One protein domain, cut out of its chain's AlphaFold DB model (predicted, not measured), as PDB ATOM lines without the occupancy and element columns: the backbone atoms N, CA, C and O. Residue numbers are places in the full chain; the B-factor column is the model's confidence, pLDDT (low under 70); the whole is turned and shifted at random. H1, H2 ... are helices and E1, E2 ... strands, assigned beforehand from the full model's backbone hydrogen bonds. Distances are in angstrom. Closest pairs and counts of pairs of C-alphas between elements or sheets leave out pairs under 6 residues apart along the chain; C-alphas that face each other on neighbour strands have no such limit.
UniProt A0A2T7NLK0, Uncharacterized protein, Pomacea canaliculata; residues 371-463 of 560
ATOM      1  N   SER A 371     333.444 561.472 399.865       77.38
ATOM      2  CA  SER A 371     332.910 562.714 399.315       77.38
ATOM      3  C   SER A 371     333.373 562.852 397.865       77.38
ATOM      4  O   SER A 371     334.529 562.605 397.530       77.38
ATOM      5  N   LEU A 372     332.469 563.209 396.959       81.50
ATOM      6  CA  LEU A 372     332.801 563.373 395.544       81.50
ATOM      7  C   LEU A 372     332.061 564.558 394.946       81.50
ATOM      8  O   LEU A 372     330.886 564.786 395.234       81.50
ATOM      9  N   GLY A 373     332.743 565.314 394.103       82.38
ATOM     10  CA  GLY A 373     332.234 566.565 393.585       82.38
ATOM     11  C   GLY A 373     332.881 566.992 392.285       82.38
ATOM     12  O   GLY A 373     333.665 566.267 391.671       82.38
ATOM     13  N   VAL A 374     332.524 568.196 391.861       81.75
ATOM     14  CA  VAL A 374     333.193 568.887 390.763       81.75
ATOM     15  C   VAL A 374     333.603 570.284 391.198       81.75
ATOM     16  O   VAL A 374     332.879 570.934 391.948       81.75
ATOM     17  N   THR A 375     334.737 570.755 390.696       79.75
ATOM     18  CA  THR A 375     335.224 572.127 390.877       79.75
ATOM     19  C   THR A 375     335.501 572.770 389.525       79.75
ATOM     20  O   THR A 375     335.763 572.083 388.536       79.75
ATOM     21  N   ARG A 376     335.461 574.100 389.467       73.94
ATOM     22  CA  ARG A 376     335.945 574.860 388.307       73.94
ATOM     23  C   ARG A 376     337.442 575.115 388.335       73.94
ATOM     24  O   ARG A 376     338.022 575.491 387.311       73.94
ATOM     25  N   THR A 377     338.063 574.895 389.484       68.94
ATOM     26  CA  THR A 377     339.493 575.070 389.666       68.94
ATOM     27  C   THR A 377     340.222 573.947 388.948       68.94
ATOM     28  O   THR A 377     340.064 572.767 389.253       68.94
ATOM     29  N   SER A 378     341.009 574.315 387.941       67.50
ATOM     30  CA  SER A 378     341.834 573.347 387.223       67.50
ATOM     31  C   SER A 378     342.759 572.624 388.206       67.50
ATOM     32  O   SER A 378     343.367 573.300 389.039       67.50
ATOM     33  N   PRO A 379     342.959 571.299 388.071       59.12
ATOM     34  CA  PRO A 379     343.913 570.549 388.882       59.12
ATOM     35  C   PRO A 379     345.322 571.157 388.874       59.12
ATOM     36  O   PRO A 379     346.067 571.005 389.835       59.12
ATOM     37  N   ALA A 380     345.688 571.887 387.812       48.16
ATOM     38  CA  ALA A 380     346.974 572.577 387.712       48.16
ATOM     39  C   ALA A 380     347.131 573.770 388.683       48.16
ATOM     40  O   ALA A 380     348.258 574.196 388.925       48.16
ATOM     41  N   TYR A 381     346.025 574.302 389.213       56.09
ATOM     42  CA  TYR A 381     345.961 575.474 390.098       56.09
ATOM     43  C   TYR A 381     345.124 575.213 391.361       56.09
ATOM     44  O   TYR A 381     344.726 576.154 392.042       56.09
ATOM     45  N   LEU A 382     344.818 573.946 391.656       63.06
ATOM     46  CA  LEU A 382     344.039 573.562 392.826       63.06
ATOM     47  C   LEU A 382     344.898 573.731 394.083       63.06
ATOM     48  O   LEU A 382     345.858 572.989 394.286       63.06
ATOM     49  N   HIS A 383     344.557 574.713 394.914       58.72
ATOM     50  CA  HIS A 383     345.066 574.794 396.278       58.72
ATOM     51  C   HIS A 383     344.288 573.785 397.124       58.72
ATOM     52  O   HIS A 383     343.062 573.851 397.185       58.72
ATOM     53  N   LEU A 384     344.992 572.807 397.697       54.91
ATOM     54  CA  LEU A 384     344.389 571.850 398.620       54.91
ATOM     55  C   LEU A 384     344.038 572.597 399.907       54.91
ATOM     56  O   LEU A 384     344.919 573.187 400.530       54.91
ATOM     57  N   THR A 385     342.758 572.603 400.244       58.31
ATOM     58  CA  THR A 385     342.224 573.141 401.494       58.31
ATOM     59  C   THR A 385     342.124 572.033 402.543       58.31
ATOM     60  O   THR A 385     342.134 570.854 402.181       58.31
ATOM     61  N   GLU A 386     342.053 572.393 403.828       55.75
ATOM     62  CA  GLU A 386     341.953 571.415 404.924       55.75
ATOM     63  C   GLU A 386     340.673 570.576 404.825       55.75
ATOM     64  O   GLU A 386     340.726 569.358 405.008       55.75
ATOM     65  N   GLU A 387     339.549 571.181 404.427       58.56
ATOM     66  CA  GLU A 387     338.331 570.450 404.092       58.56
ATOM     67  C   GLU A 387     337.919 570.644 402.628       58.56
ATOM     68  O   GLU A 387     338.057 571.715 402.034       58.56
ATOM     69  N   HIS A 388     337.299 569.619 402.028       61.25
ATOM     70  CA  HIS A 388     336.730 569.712 400.673       61.25
ATOM     71  C   HIS A 388     335.655 570.803 400.534       61.25
ATOM     72  O   HIS A 388     335.305 571.183 399.418       61.25
ATOM     73  N   ARG A 389     335.094 571.286 401.648       61.69
ATOM     74  CA  ARG A 389     334.054 572.324 401.682       61.69
ATOM     75  C   ARG A 389     334.603 573.719 401.403       61.69
ATOM     76  O   ARG A 389     333.847 574.561 400.919       61.69
ATOM     77  N   ASP A 390     335.897 573.909 401.621       61.91
ATOM     78  CA  ASP A 390     336.582 575.195 401.482       61.91
ATOM     79  C   ASP A 390     337.072 575.429 400.045       61.91
ATOM     80  O   ASP A 390     337.548 576.505 399.691       61.91
ATOM     81  N   LEU A 391     336.932 574.421 399.175       68.88
ATOM     82  CA  LEU A 391     337.226 574.551 397.754       68.88
ATOM     83  C   LEU A 391     336.261 575.541 397.098       68.88
ATOM     84  O   LEU A 391     335.074 575.251 396.902       68.88
ATOM     85  N   GLU A 392     336.793 576.685 396.675       64.69
ATOM     86  CA  GLU A 392     336.031 577.688 395.940       64.69
ATOM     87  C   GLU A 392     335.417 577.118 394.648       64.69
ATOM     88  O   GLU A 392     336.011 576.307 393.929       64.69
ATOM     89  N   ASP A 393     334.198 577.575 394.341       73.62
ATOM     90  CA  ASP A 393     333.464 577.250 393.110       73.62
ATOM     91  C   ASP A 393     333.331 575.733 392.851       73.62
ATOM     92  O   ASP A 393     333.540 575.225 391.740       73.62
ATOM     93  N   SER A 394     332.990 575.006 393.921       79.44
ATOM     94  CA  SER A 394     332.834 573.555 393.946       79.44
ATOM     95  C   SER A 394     331.432 573.104 394.375       79.44
ATOM     96  O   SER A 394     330.672 573.823 395.032       79.44
ATOM     97  N   VAL A 395     331.067 571.892 393.955       82.56
ATOM     98  CA  VAL A 395     329.840 571.205 394.366       82.56
ATOM     99  C   VAL A 395     330.193 569.779 394.760       82.56
ATOM    100  O   VAL A 395     330.578 568.987 393.901       82.56
ATOM    101  N   PHE A 396     330.012 569.443 396.035       81.12
ATOM    102  CA  PHE A 396     330.318 568.131 396.602       81.12
ATOM    103  C   PHE A 396     329.069 567.394 397.064       81.12
ATOM    104  O   PHE A 396     328.122 567.984 397.578       81.12
ATOM    105  N   VAL A 397     329.088 566.074 396.916       78.56
ATOM    106  CA  VAL A 397     328.105 565.151 397.473       78.56
ATOM    107  C   VAL A 397     328.826 564.262 398.481       78.56
ATOM    108  O   VAL A 397     329.755 563.540 398.122       78.56
ATOM    109  N   SER A 398     328.381 564.314 399.732       76.12
ATOM    110  CA  SER A 398     328.925 563.548 400.852       76.12
ATOM    111  C   SER A 398     327.824 562.754 401.569       76.12
ATOM    112  O   SER A 398     326.630 562.871 401.273       76.12
ATOM    113  N   TYR A 399     328.214 561.932 402.545       71.06
ATOM    114  CA  TYR A 399     327.304 561.144 403.381       71.06
ATOM    115  C   TYR A 399     326.422 562.010 404.299       71.06
ATOM    116  O   TYR A 399     325.359 561.558 404.755       71.06
ATOM    117  N   SER A 400     326.863 563.233 404.593       68.06
ATOM    118  CA  SER A 400     326.176 564.221 405.429       68.06
ATOM    119  C   SER A 400     325.238 565.132 404.629       68.06
ATOM    120  O   SER A 400     324.337 565.726 405.219       68.06
ATOM    121  N   GLY A 401     325.404 565.248 403.306       76.44
ATOM    122  CA  GLY A 401     324.613 566.132 402.445       76.44
ATOM    123  C   GLY A 401     325.366 566.591 401.196       76.44
ATOM    124  O   GLY A 401     326.383 566.013 400.822       76.44
ATOM    125  N   ILE A 402     324.833 567.614 400.532       78.75
ATOM    126  CA  ILE A 402     325.463 568.284 399.389       78.75
ATOM    127  C   ILE A 402     326.038 569.618 399.868       78.75
ATOM    128  O   ILE A 402     325.328 570.358 400.549       78.75
ATOM    129  N   TYR A 403     327.272 569.926 399.478       76.69
ATOM    130  CA  TYR A 403     327.968 571.174 399.798       76.69
ATOM    131  C   TYR A 403     328.197 572.004 398.536       76.69
ATOM    132  O   TYR A 403     328.611 571.459 397.511       76.69
ATOM    133  N   TYR A 404     327.912 573.304 398.591       78.31
ATOM    134  CA  TYR A 404     328.266 574.260 397.537       78.31
ATOM    135  C   TYR A 404     328.332 575.683 398.107       78.31
ATOM    136  O   TYR A 404     327.425 576.082 398.831       78.31
ATOM    137  N   TYR A 405     329.356 576.470 397.755       64.69
ATOM    138  CA  TYR A 405     329.534 577.868 398.207       64.69
ATOM    139  C   TYR A 405     329.321 578.067 399.726       64.69
ATOM    140  O   TYR A 405     328.524 578.915 400.123       64.69
ATOM    141  N   GLY A 406     329.933 577.222 400.564       60.44
ATOM    142  CA  GLY A 406     329.764 577.261 402.026       60.44
ATOM    143  C   GLY A 406     328.395 576.796 402.553       60.44
ATOM    144  O   GLY A 406     328.203 576.693 403.756       60.44
ATOM    145  N   GLN A 407     327.429 576.462 401.687       65.38
ATOM    146  CA  GLN A 407     326.100 575.997 402.100       65.38
ATOM    147  C   GLN A 407     326.005 574.472 402.155       65.38
ATOM    148  O   GLN A 407     326.438 573.774 401.234       65.38
ATOM    149  N   HIS A 408     325.326 573.964 403.188       76.75
ATOM    150  CA  HIS A 408     324.976 572.553 403.343       76.75
ATOM    151  C   HIS A 408     323.495 572.301 403.056       76.75
ATOM    152  O   HIS A 408     322.609 572.908 403.654       76.75
ATOM    153  N   VAL A 409     323.201 571.362 402.153       72.88
ATOM    154  CA  VAL A 409     321.827 570.958 401.836       72.88
ATOM    155  C   VAL A 409     321.666 569.450 401.976       72.88
ATOM    156  O   VAL A 409     322.239 568.657 401.221       72.88
ATOM    157  N   ARG A 410     320.799 569.031 402.901       67.38
ATOM    158  CA  ARG A 410     320.374 567.630 403.026       67.38
ATOM    159  C   ARG A 410     319.439 567.262 401.872       67.38
ATOM    160  O   ARG A 410     318.431 567.924 401.632       67.38
ATOM    161  N   THR A 411     319.753 566.185 401.154       67.12
ATOM    162  CA  THR A 411     318.920 565.687 400.046       67.12
ATOM    163  C   THR A 411     318.516 564.229 400.277       67.12
ATOM    164  O   THR A 411     318.367 563.809 401.417       67.12
ATOM    165  N   ARG A 412     318.205 563.467 399.219       66.44
ATOM    166  CA  ARG A 412     318.054 562.001 399.298       66.44
ATOM    167  C   ARG A 412     319.306 561.261 398.810       66.44
ATOM    168  O   ARG A 412     319.351 560.040 398.950       66.44
ATOM    169  N   LEU A 413     320.255 561.976 398.197       64.75
ATOM    170  CA  LEU A 413     321.482 561.435 397.597       64.75
ATOM    171  C   LEU A 413     322.523 561.056 398.668       64.75
ATOM    172  O   LEU A 413     323.186 560.029 398.540       64.75
ATOM    173  N   ASP A 414     322.571 561.812 399.764       63.78
ATOM    174  CA  ASP A 414     323.373 561.580 400.979       63.78
ATOM    175  C   ASP A 414     323.184 560.165 401.564       63.78
ATOM    176  O   ASP A 414     324.137 559.468 401.920       63.78
ATOM    177  N   LYS A 415     321.939 559.674 401.583       66.12
ATOM    178  CA  LYS A 415     321.594 558.330 402.076       66.12
ATOM    179  C   LYS A 415     322.082 557.212 401.163       66.12
ATOM    180  O   LYS A 415     322.141 556.059 401.594       66.12
ATOM    181  N   VAL A 416     322.377 557.516 399.900       65.56
ATOM    182  CA  VAL A 416     322.807 556.514 398.922       65.56
ATOM    183  C   VAL A 416     324.301 556.220 399.078       65.56
ATOM    184  O   VAL A 416     324.680 555.049 399.041       65.56
ATOM    185  N   LEU A 417     325.124 557.235 399.368       68.25
ATOM    186  CA  LEU A 417     326.567 557.070 399.602       68.25
ATOM    187  C   LEU A 417     326.881 556.301 400.899       68.25
ATOM    188  O   LEU A 417     327.780 555.462 400.921       68.25
ATOM    189  N   ARG A 418     326.048 556.440 401.943       66.50
ATOM    190  CA  ARG A 418     326.164 555.625 403.176       66.50
ATOM    191  C   ARG A 418     326.028 554.116 402.946       66.50
ATOM    192  O   ARG A 418     326.422 553.330 403.797       66.50
ATOM    193  N   ARG A 419     325.440 553.686 401.824       66.62
ATOM    194  CA  ARG A 419     325.150 552.269 401.534       66.62
ATOM    195  C   ARG A 419     326.166 551.612 400.602       66.62
ATOM    196  O   ARG A 419     325.946 550.459 400.218       66.62
ATOM    197  N   LEU A 420     327.231 552.323 400.230       68.75
ATOM    198  CA  LEU A 420     328.313 551.763 399.426       68.75
ATOM    199  C   LEU A 420     328.939 550.558 400.141       68.75
ATOM    200  O   LEU A 420     328.995 550.485 401.369       68.75
ATOM    201  N   LYS A 421     329.369 549.573 399.358       69.38
ATOM    202  CA  LYS A 421     330.096 548.400 399.848       69.38
ATOM    203  C   LYS A 421     331.404 548.289 399.087       69.38
ATOM    204  O   LYS A 421     331.549 548.853 398.004       69.38
ATOM    205  N   VAL A 422     332.333 547.504 399.622       65.25
ATOM    206  CA  VAL A 422     333.547 547.121 398.894       65.25
ATOM    207  C   VAL A 422     333.151 546.544 397.528       65.25
ATOM    208  O   VAL A 422     332.369 545.595 397.460       65.25
ATOM    209  N   GLY A 423     333.664 547.151 396.453       62.41
ATOM    210  CA  GLY A 423     333.363 546.795 395.061       62.41
ATOM    211  C   GLY A 423     332.286 547.642 394.368       62.41
ATOM    212  O   GLY A 423     332.105 547.480 393.161       62.41
ATOM    213  N   SER A 424     331.598 548.544 395.078       71.25
ATOM    214  CA  SER A 424     330.679 549.506 394.455       71.25
ATOM    215  C   SER A 424     331.434 550.510 393.571       71.25
ATOM    216  O   SER A 424     332.498 550.998 393.946       71.25
ATOM    217  N   ARG A 425     330.871 550.844 392.407       71.44
ATOM    218  CA  ARG A 425     331.425 551.818 391.450       71.44
ATOM    219  C   ARG A 425     330.657 553.125 391.532       71.44
ATOM    220  O   ARG A 425     329.449 553.117 391.320       71.44
ATOM    221  N   VAL A 426     331.345 554.231 391.790       73.25
ATOM    222  CA  VAL A 426     330.733 555.565 391.875       73.25
ATOM    223  C   VAL A 426     331.228 556.428 390.718       73.25
ATOM    224  O   VAL A 426     332.406 556.378 390.379       73.25
ATOM    225  N   GLY A 427     330.334 557.192 390.094       74.69
ATOM    226  CA  GLY A 427     330.660 558.083 388.983       74.69
ATOM    227  C   GLY A 427     329.891 559.397 389.047       74.69
ATOM    228  O   GLY A 427     328.804 559.465 389.621       74.69
ATOM    229  N   LEU A 428     330.463 560.427 388.430       78.81
ATOM    230  CA  LEU A 428     329.850 561.740 388.259       78.81
ATOM    231  C   LEU A 428     329.682 562.040 386.776       78.81
ATOM    232  O   LEU A 428     330.579 561.767 385.981       78.81
ATOM    233  N   LEU A 429     328.548 562.630 386.420       77.69
ATOM    234  CA  LEU A 429     328.289 563.110 385.068       77.69
ATOM    235  C   LEU A 429     327.658 564.494 385.137       77.69
ATOM    236  O   LEU A 429     326.660 564.682 385.827       77.69
ATOM    237  N   VAL A 430     328.208 565.444 384.390       77.44
ATOM    238  CA  VAL A 430     327.557 566.733 384.149       77.44
ATOM    239  C   VAL A 430     326.795 566.635 382.834       77.44
ATOM    240  O   VAL A 430     327.398 566.366 381.796       77.44
ATOM    241  N   ASP A 431     325.476 566.807 382.876       74.25
ATOM    242  CA  ASP A 431     324.641 566.745 381.675       74.25
ATOM    243  C   ASP A 431     324.727 568.035 380.831       74.25
ATOM    244  O   ASP A 431     325.297 569.052 381.232       74.25
ATOM    245  N   SER A 432     324.110 568.030 379.646       72.69
ATOM    246  CA  SER A 432     324.059 569.207 378.761       72.69
ATOM    247  C   SER A 432     323.270 570.390 379.339       72.69
ATOM    248  O   SER A 432     323.309 571.491 378.791       72.69
ATOM    249  N   SER A 433     322.510 570.162 380.412       72.50
ATOM    250  CA  SER A 433     321.757 571.176 381.147       72.50
ATOM    251  C   SER A 433     322.524 571.695 382.367       72.50
ATOM    252  O   SER A 433     321.967 572.505 383.119       72.50
ATOM    253  N   ASN A 434     323.792 571.295 382.526       76.19
ATOM    254  CA  ASN A 434     324.678 571.651 383.626       76.19
ATOM    255  C   ASN A 434     324.235 571.100 384.994       76.19
ATOM    256  O   ASN A 434     324.554 571.690 386.025       76.19
ATOM    257  N   TYR A 435     323.495 569.994 385.037       77.62
ATOM    258  CA  TYR A 435     323.183 569.283 386.277       77.62
ATOM    259  C   TYR A 435     324.201 568.177 386.536       77.62
ATOM    260  O   TYR A 435     324.583 567.441 385.627       77.62
ATOM    261  N   LEU A 436     324.633 568.057 387.793       81.06
ATOM    262  CA  LEU A 436     325.519 566.988 388.238       81.06
ATOM    263  C   LEU A 436     324.685 565.766 388.643       81.06
ATOM    264  O   LEU A 436     323.852 565.852 389.544       81.06
ATOM    265  N   HIS A 437     324.926 564.638 387.988       78.88
ATOM    266  CA  HIS A 437     324.322 563.341 388.272       78.88
ATOM    267  C   HIS A 437     325.306 562.451 389.022       78.88
ATOM    268  O   HIS A 437     326.491 562.396 388.681       78.88
ATOM    269  N   VAL A 438     324.793 561.706 390.001       78.50
ATOM    270  CA  VAL A 438     325.567 560.711 390.751       78.50
ATOM    271  C   VAL A 438     325.171 559.314 390.293       78.50
ATOM    272  O   VAL A 438     324.009 558.924 390.398       78.50
ATOM    273  N   TYR A 439     326.145 558.536 389.837       75.31
ATOM    274  CA  TYR A 439     325.963 557.150 389.424       75.31
ATOM    275  C   TYR A 439     326.552 556.207 390.461       75.31
ATOM    276  O   TYR A 439     327.676 556.403 390.914       75.31
ATOM    277  N   ILE A 440     325.810 555.154 390.804       75.94
ATOM    278  CA  ILE A 440     326.322 554.052 391.626       75.94
ATOM    279  C   ILE A 440     325.981 552.738 390.940       75.94
ATOM    280  O   ILE A 440     324.811 552.485 390.634       75.94
ATOM    281  N   ASP A 441     327.004 551.922 390.692       74.62
ATOM    282  CA  ASP A 441     326.926 550.646 389.979       74.62
ATOM    283  C   ASP A 441     326.193 550.784 388.631       74.62
ATOM    284  O   ASP A 441     325.348 549.968 388.261       74.62
ATOM    285  N   GLY A 442     326.488 551.877 387.913       64.19
ATOM    286  CA  GLY A 442     325.923 552.191 386.595       64.19
ATOM    287  C   GLY A 442     324.490 552.737 386.606       64.19
ATOM    288  O   GLY A 442     323.927 552.968 385.542       64.19
ATOM    289  N   GLN A 443     323.885 552.965 387.775       67.06
ATOM    290  CA  GLN A 443     322.535 553.527 387.884       67.06
ATOM    291  C   GLN A 443     322.572 554.985 388.336       67.06
ATOM    292  O   GLN A 443     323.158 555.271 389.382       67.06
ATOM    293  N   ASP A 444     321.873 555.864 387.612       78.94
ATOM    294  CA  ASP A 444     321.654 557.259 388.013       78.94
ATOM    295  C   ASP A 444     320.822 557.316 389.305       78.94
ATOM    296  O   ASP A 444     319.737 556.729 389.405       78.94
ATOM    297  N   LYS A 445     321.361 557.981 390.326       80.19
ATOM    298  CA  LYS A 445     320.757 558.128 391.656       80.19
ATOM    299  C   LYS A 445     320.095 559.484 391.859       80.19
ATOM    300  O   LYS A 445     319.453 559.683 392.892       80.19
ATOM    301  N   GLY A 446     320.177 560.370 390.871       77.75
ATOM    302  CA  GLY A 446     319.521 561.665 390.862       77.75
ATOM    303  C   GLY A 446     320.485 562.822 390.645       77.75
ATOM    304  O   GLY A 446     321.707 562.669 390.629       77.75
ATOM    305  N   VAL A 447     319.882 564.001 390.503       80.81
ATOM    306  CA  VAL A 447     320.579 565.253 390.219       80.81
ATOM    307  C   VAL A 447     320.842 566.052 391.484       80.81
ATOM    308  O   VAL A 447     319.977 566.176 392.357       80.81
ATOM    309  N   VAL A 448     322.021 566.656 391.546       79.25
ATOM    310  CA  VAL A 448     322.324 567.700 392.515       79.25
ATOM    311  C   VAL A 448     321.480 568.937 392.172       79.25
ATOM    312  O   VAL A 448     321.461 569.356 391.013       79.25
ATOM    313  N   PRO A 449     320.767 569.553 393.139       66.25
ATOM    314  CA  PRO A 449     319.854 570.673 392.871       66.25
ATOM    315  C   PRO A 449     320.538 571.935 392.319       66.25
ATOM    316  O   PRO A 449     319.860 572.853 391.853       66.25
ATOM    317  N   LYS A 450     321.871 571.989 392.375       79.38
ATOM    318  CA  LYS A 450     322.698 573.102 391.924       79.38
ATOM    319  C   LYS A 450     323.257 572.829 390.526       79.38
ATOM    320  O   LYS A 450     323.808 571.763 390.267       79.38
ATOM    321  N   ARG A 451     323.139 573.820 389.635       75.94
ATOM    322  CA  ARG A 451     323.800 573.786 388.325       75.94
ATOM    323  C   ARG A 451     325.289 574.059 388.480       75.94
ATOM    324  O   ARG A 451     325.656 575.013 389.164       75.94
ATOM    325  N   VAL A 452     326.103 573.265 387.801       77.38
ATOM    326  CA  VAL A 452     327.561 573.391 387.754       77.38
ATOM    327  C   VAL A 452     327.979 574.110 386.475       77.38
ATOM    328  O   VAL A 452     327.403 573.899 385.414       77.38
ATOM    329  N   THR A 453     328.956 574.999 386.542       70.44
ATOM    330  CA  THR A 453     329.381 575.808 385.392       70.44
ATOM    331  C   THR A 453     330.652 575.224 384.767       70.44
ATOM    332  O   THR A 453     331.669 575.165 385.442       70.44
ATOM    333  N   PRO A 454     330.661 574.815 383.485       62.84
ATOM    334  CA  PRO A 454     331.886 574.328 382.849       62.84
ATOM    335  C   PRO A 454     332.973 575.420 382.732       62.84
ATOM    336  O   PRO A 454     332.632 576.594 382.555       62.84
ATOM    337  N   PRO A 455     334.276 575.069 382.737       65.94
ATOM    338  CA  PRO A 455     334.832 573.714 382.841       65.94
ATOM    339  C   PRO A 455     334.673 573.128 384.250       65.94
ATOM    340  O   PRO A 455     334.821 573.856 385.220       65.94
ATOM    341  N   CYS A 456     334.382 571.828 384.343       72.19
ATOM    342  CA  CYS A 456     334.205 571.114 385.609       72.19
ATOM    343  C   CYS A 456     335.233 569.985 385.699       72.19
ATOM    344  O   CYS A 456     335.260 569.122 384.825       72.19
ATOM    345  N   PHE A 457     336.017 569.965 386.768       74.50
ATOM    346  CA  PHE A 457     337.000 568.936 387.077       74.50
ATOM    347  C   PHE A 457     336.482 568.090 388.233       74.50
ATOM    348  O   PHE A 457     335.955 568.631 389.204       74.50
ATOM    349  N   ALA A 458     336.591 566.767 388.125       74.62
ATOM    350  CA  ALA A 458     336.144 565.869 389.182       74.62
ATOM    351  C   ALA A 458     337.091 565.940 390.386       74.62
ATOM    352  O   ALA A 458     338.310 565.898 390.220       74.62
ATOM    353  N   VAL A 459     336.522 565.999 391.588       73.94
ATOM    354  CA  VAL A 459     337.261 565.960 392.852       73.94
ATOM    355  C   VAL A 459     336.703 564.833 393.700       73.94
ATOM    356  O   VAL A 459     335.488 564.689 393.842       73.94
ATOM    357  N   PHE A 460     337.599 564.031 394.255       74.81
ATOM    358  CA  PHE A 460     337.266 562.960 395.179       74.81
ATOM    359  C   PHE A 460     338.008 563.236 396.474       74.81
ATOM    360  O   PHE A 460     339.232 563.333 396.462       74.81
ATOM    361  N   ASP A 461     337.256 563.358 397.557       71.69
ATOM    362  CA  ASP A 461     337.796 563.431 398.901       71.69
ATOM    363  C   ASP A 461     337.508 562.106 399.617       71.69
ATOM    364  O   ASP A 461     336.377 561.603 399.648       71.69
ATOM    365  N   MET A 462     338.579 561.495 400.106       65.38
ATOM    366  CA  MET A 462     338.586 560.174 400.713       65.38
ATOM    367  C   MET A 462     339.110 560.320 402.137       65.38
ATOM    368  O   MET A 462     340.314 560.478 402.321       65.38
ATOM    369  N   SER A 463     338.236 560.201 403.137       56.69
ATOM    370  CA  SER A 463     338.652 560.174 404.541       56.69
ATOM    371  C   SER A 463     338.448 558.794 405.184       56.69
ATOM    372  O   SER A 463     337.608 557.986 404.774       56.69
TER     373      SER A 463
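What this domain is: This is residues 371 to 463 of the 560 residues of an uncharacterized protein of Pomacea canaliculata (UniProt A0A2T7NLK0). Two antiparallel sheets lie face to face as a sandwich: a five-stranded one in the order E4, E3, E2, E1, E8 and a smaller three-stranded one in the order E5, E6, E7, their strands crossed at 33 degrees. The cover is only partial, with E4 beyond the smaller sheet; the short helix H1 grazes both sheets, and a long loop, residues 376 to 393, joins E1 to E2. The printed part has 93 residues, with the named elements E1, E2, E3, E4, H1, E5, E6, E7, E8 along the chain. The class is mostly strand, although only 45 residues are in named elements, under half. The whole is compact, with a radius of gyration of the C-alphas of 12.5 A and spans of 32 by 31 by 24 A.

How they stand to each other: E1, residues 371 to 375, E2, residues 394 to 397, E3, residues 402 to 404, and E4, residues 407 to 409, form a meander, each strand the antiparallel neighbour of the one before, and each successive pair is a hairpin. N 374 and O 395 are 2.9 A apart between E1 and E2, N 403 and O 396 2.8 A between E2 and E3, and N 409 and O 402 2.8 A between E3 and E4, within hydrogen-bond range. H1, residues 414 to 417, is too short for an O i to N i+4 pair, and its one O i to N i+3 pair is not within range. E5, residues 426 to 430, E6, residues 435 to 440, and E7, residues 443 to 451, form a second meander of two hairpins, with N 429 and O 437 at 3.1 A and N 445 and O 438 at 2.8 A. E7 bends by 56 degrees at residue 448. E8, residues 457 to 462, is antiparallel to E1 at 155 degrees, with N 373 and O 459 at 2.8 A. Between the sheets, the closest C-alphas of E1 and E5 are those of Gly 373 and Leu 428, 7.6 A apart; those of E3 and E7 are Ile 402 and Val 448, also 7.6 A. E4 and E7 are apart.

Where its parts are: E1 begins at C-alpha 371, (332.910, 562.714, 399.315). E5 is 13.9 A long and E6 16.4 A. E7, the longest strand with 9 residues, runs 20.3 A from C-alpha 443 at (322.535, 553.527, 387.884). E8 is 16.3 A long and ends at C-alpha 462, (338.586, 560.174, 400.713).

The domain as a whole: The two C-alphas farthest apart, those of Tyr 381 and Arg 419, are 33.2 A apart. The printed part has no cut, and its one long link is E1 to E2. The mean pLDDT of the printed part is 70.8; 41 residues are under 70, among them residues 377 to 392 and 410 to 423.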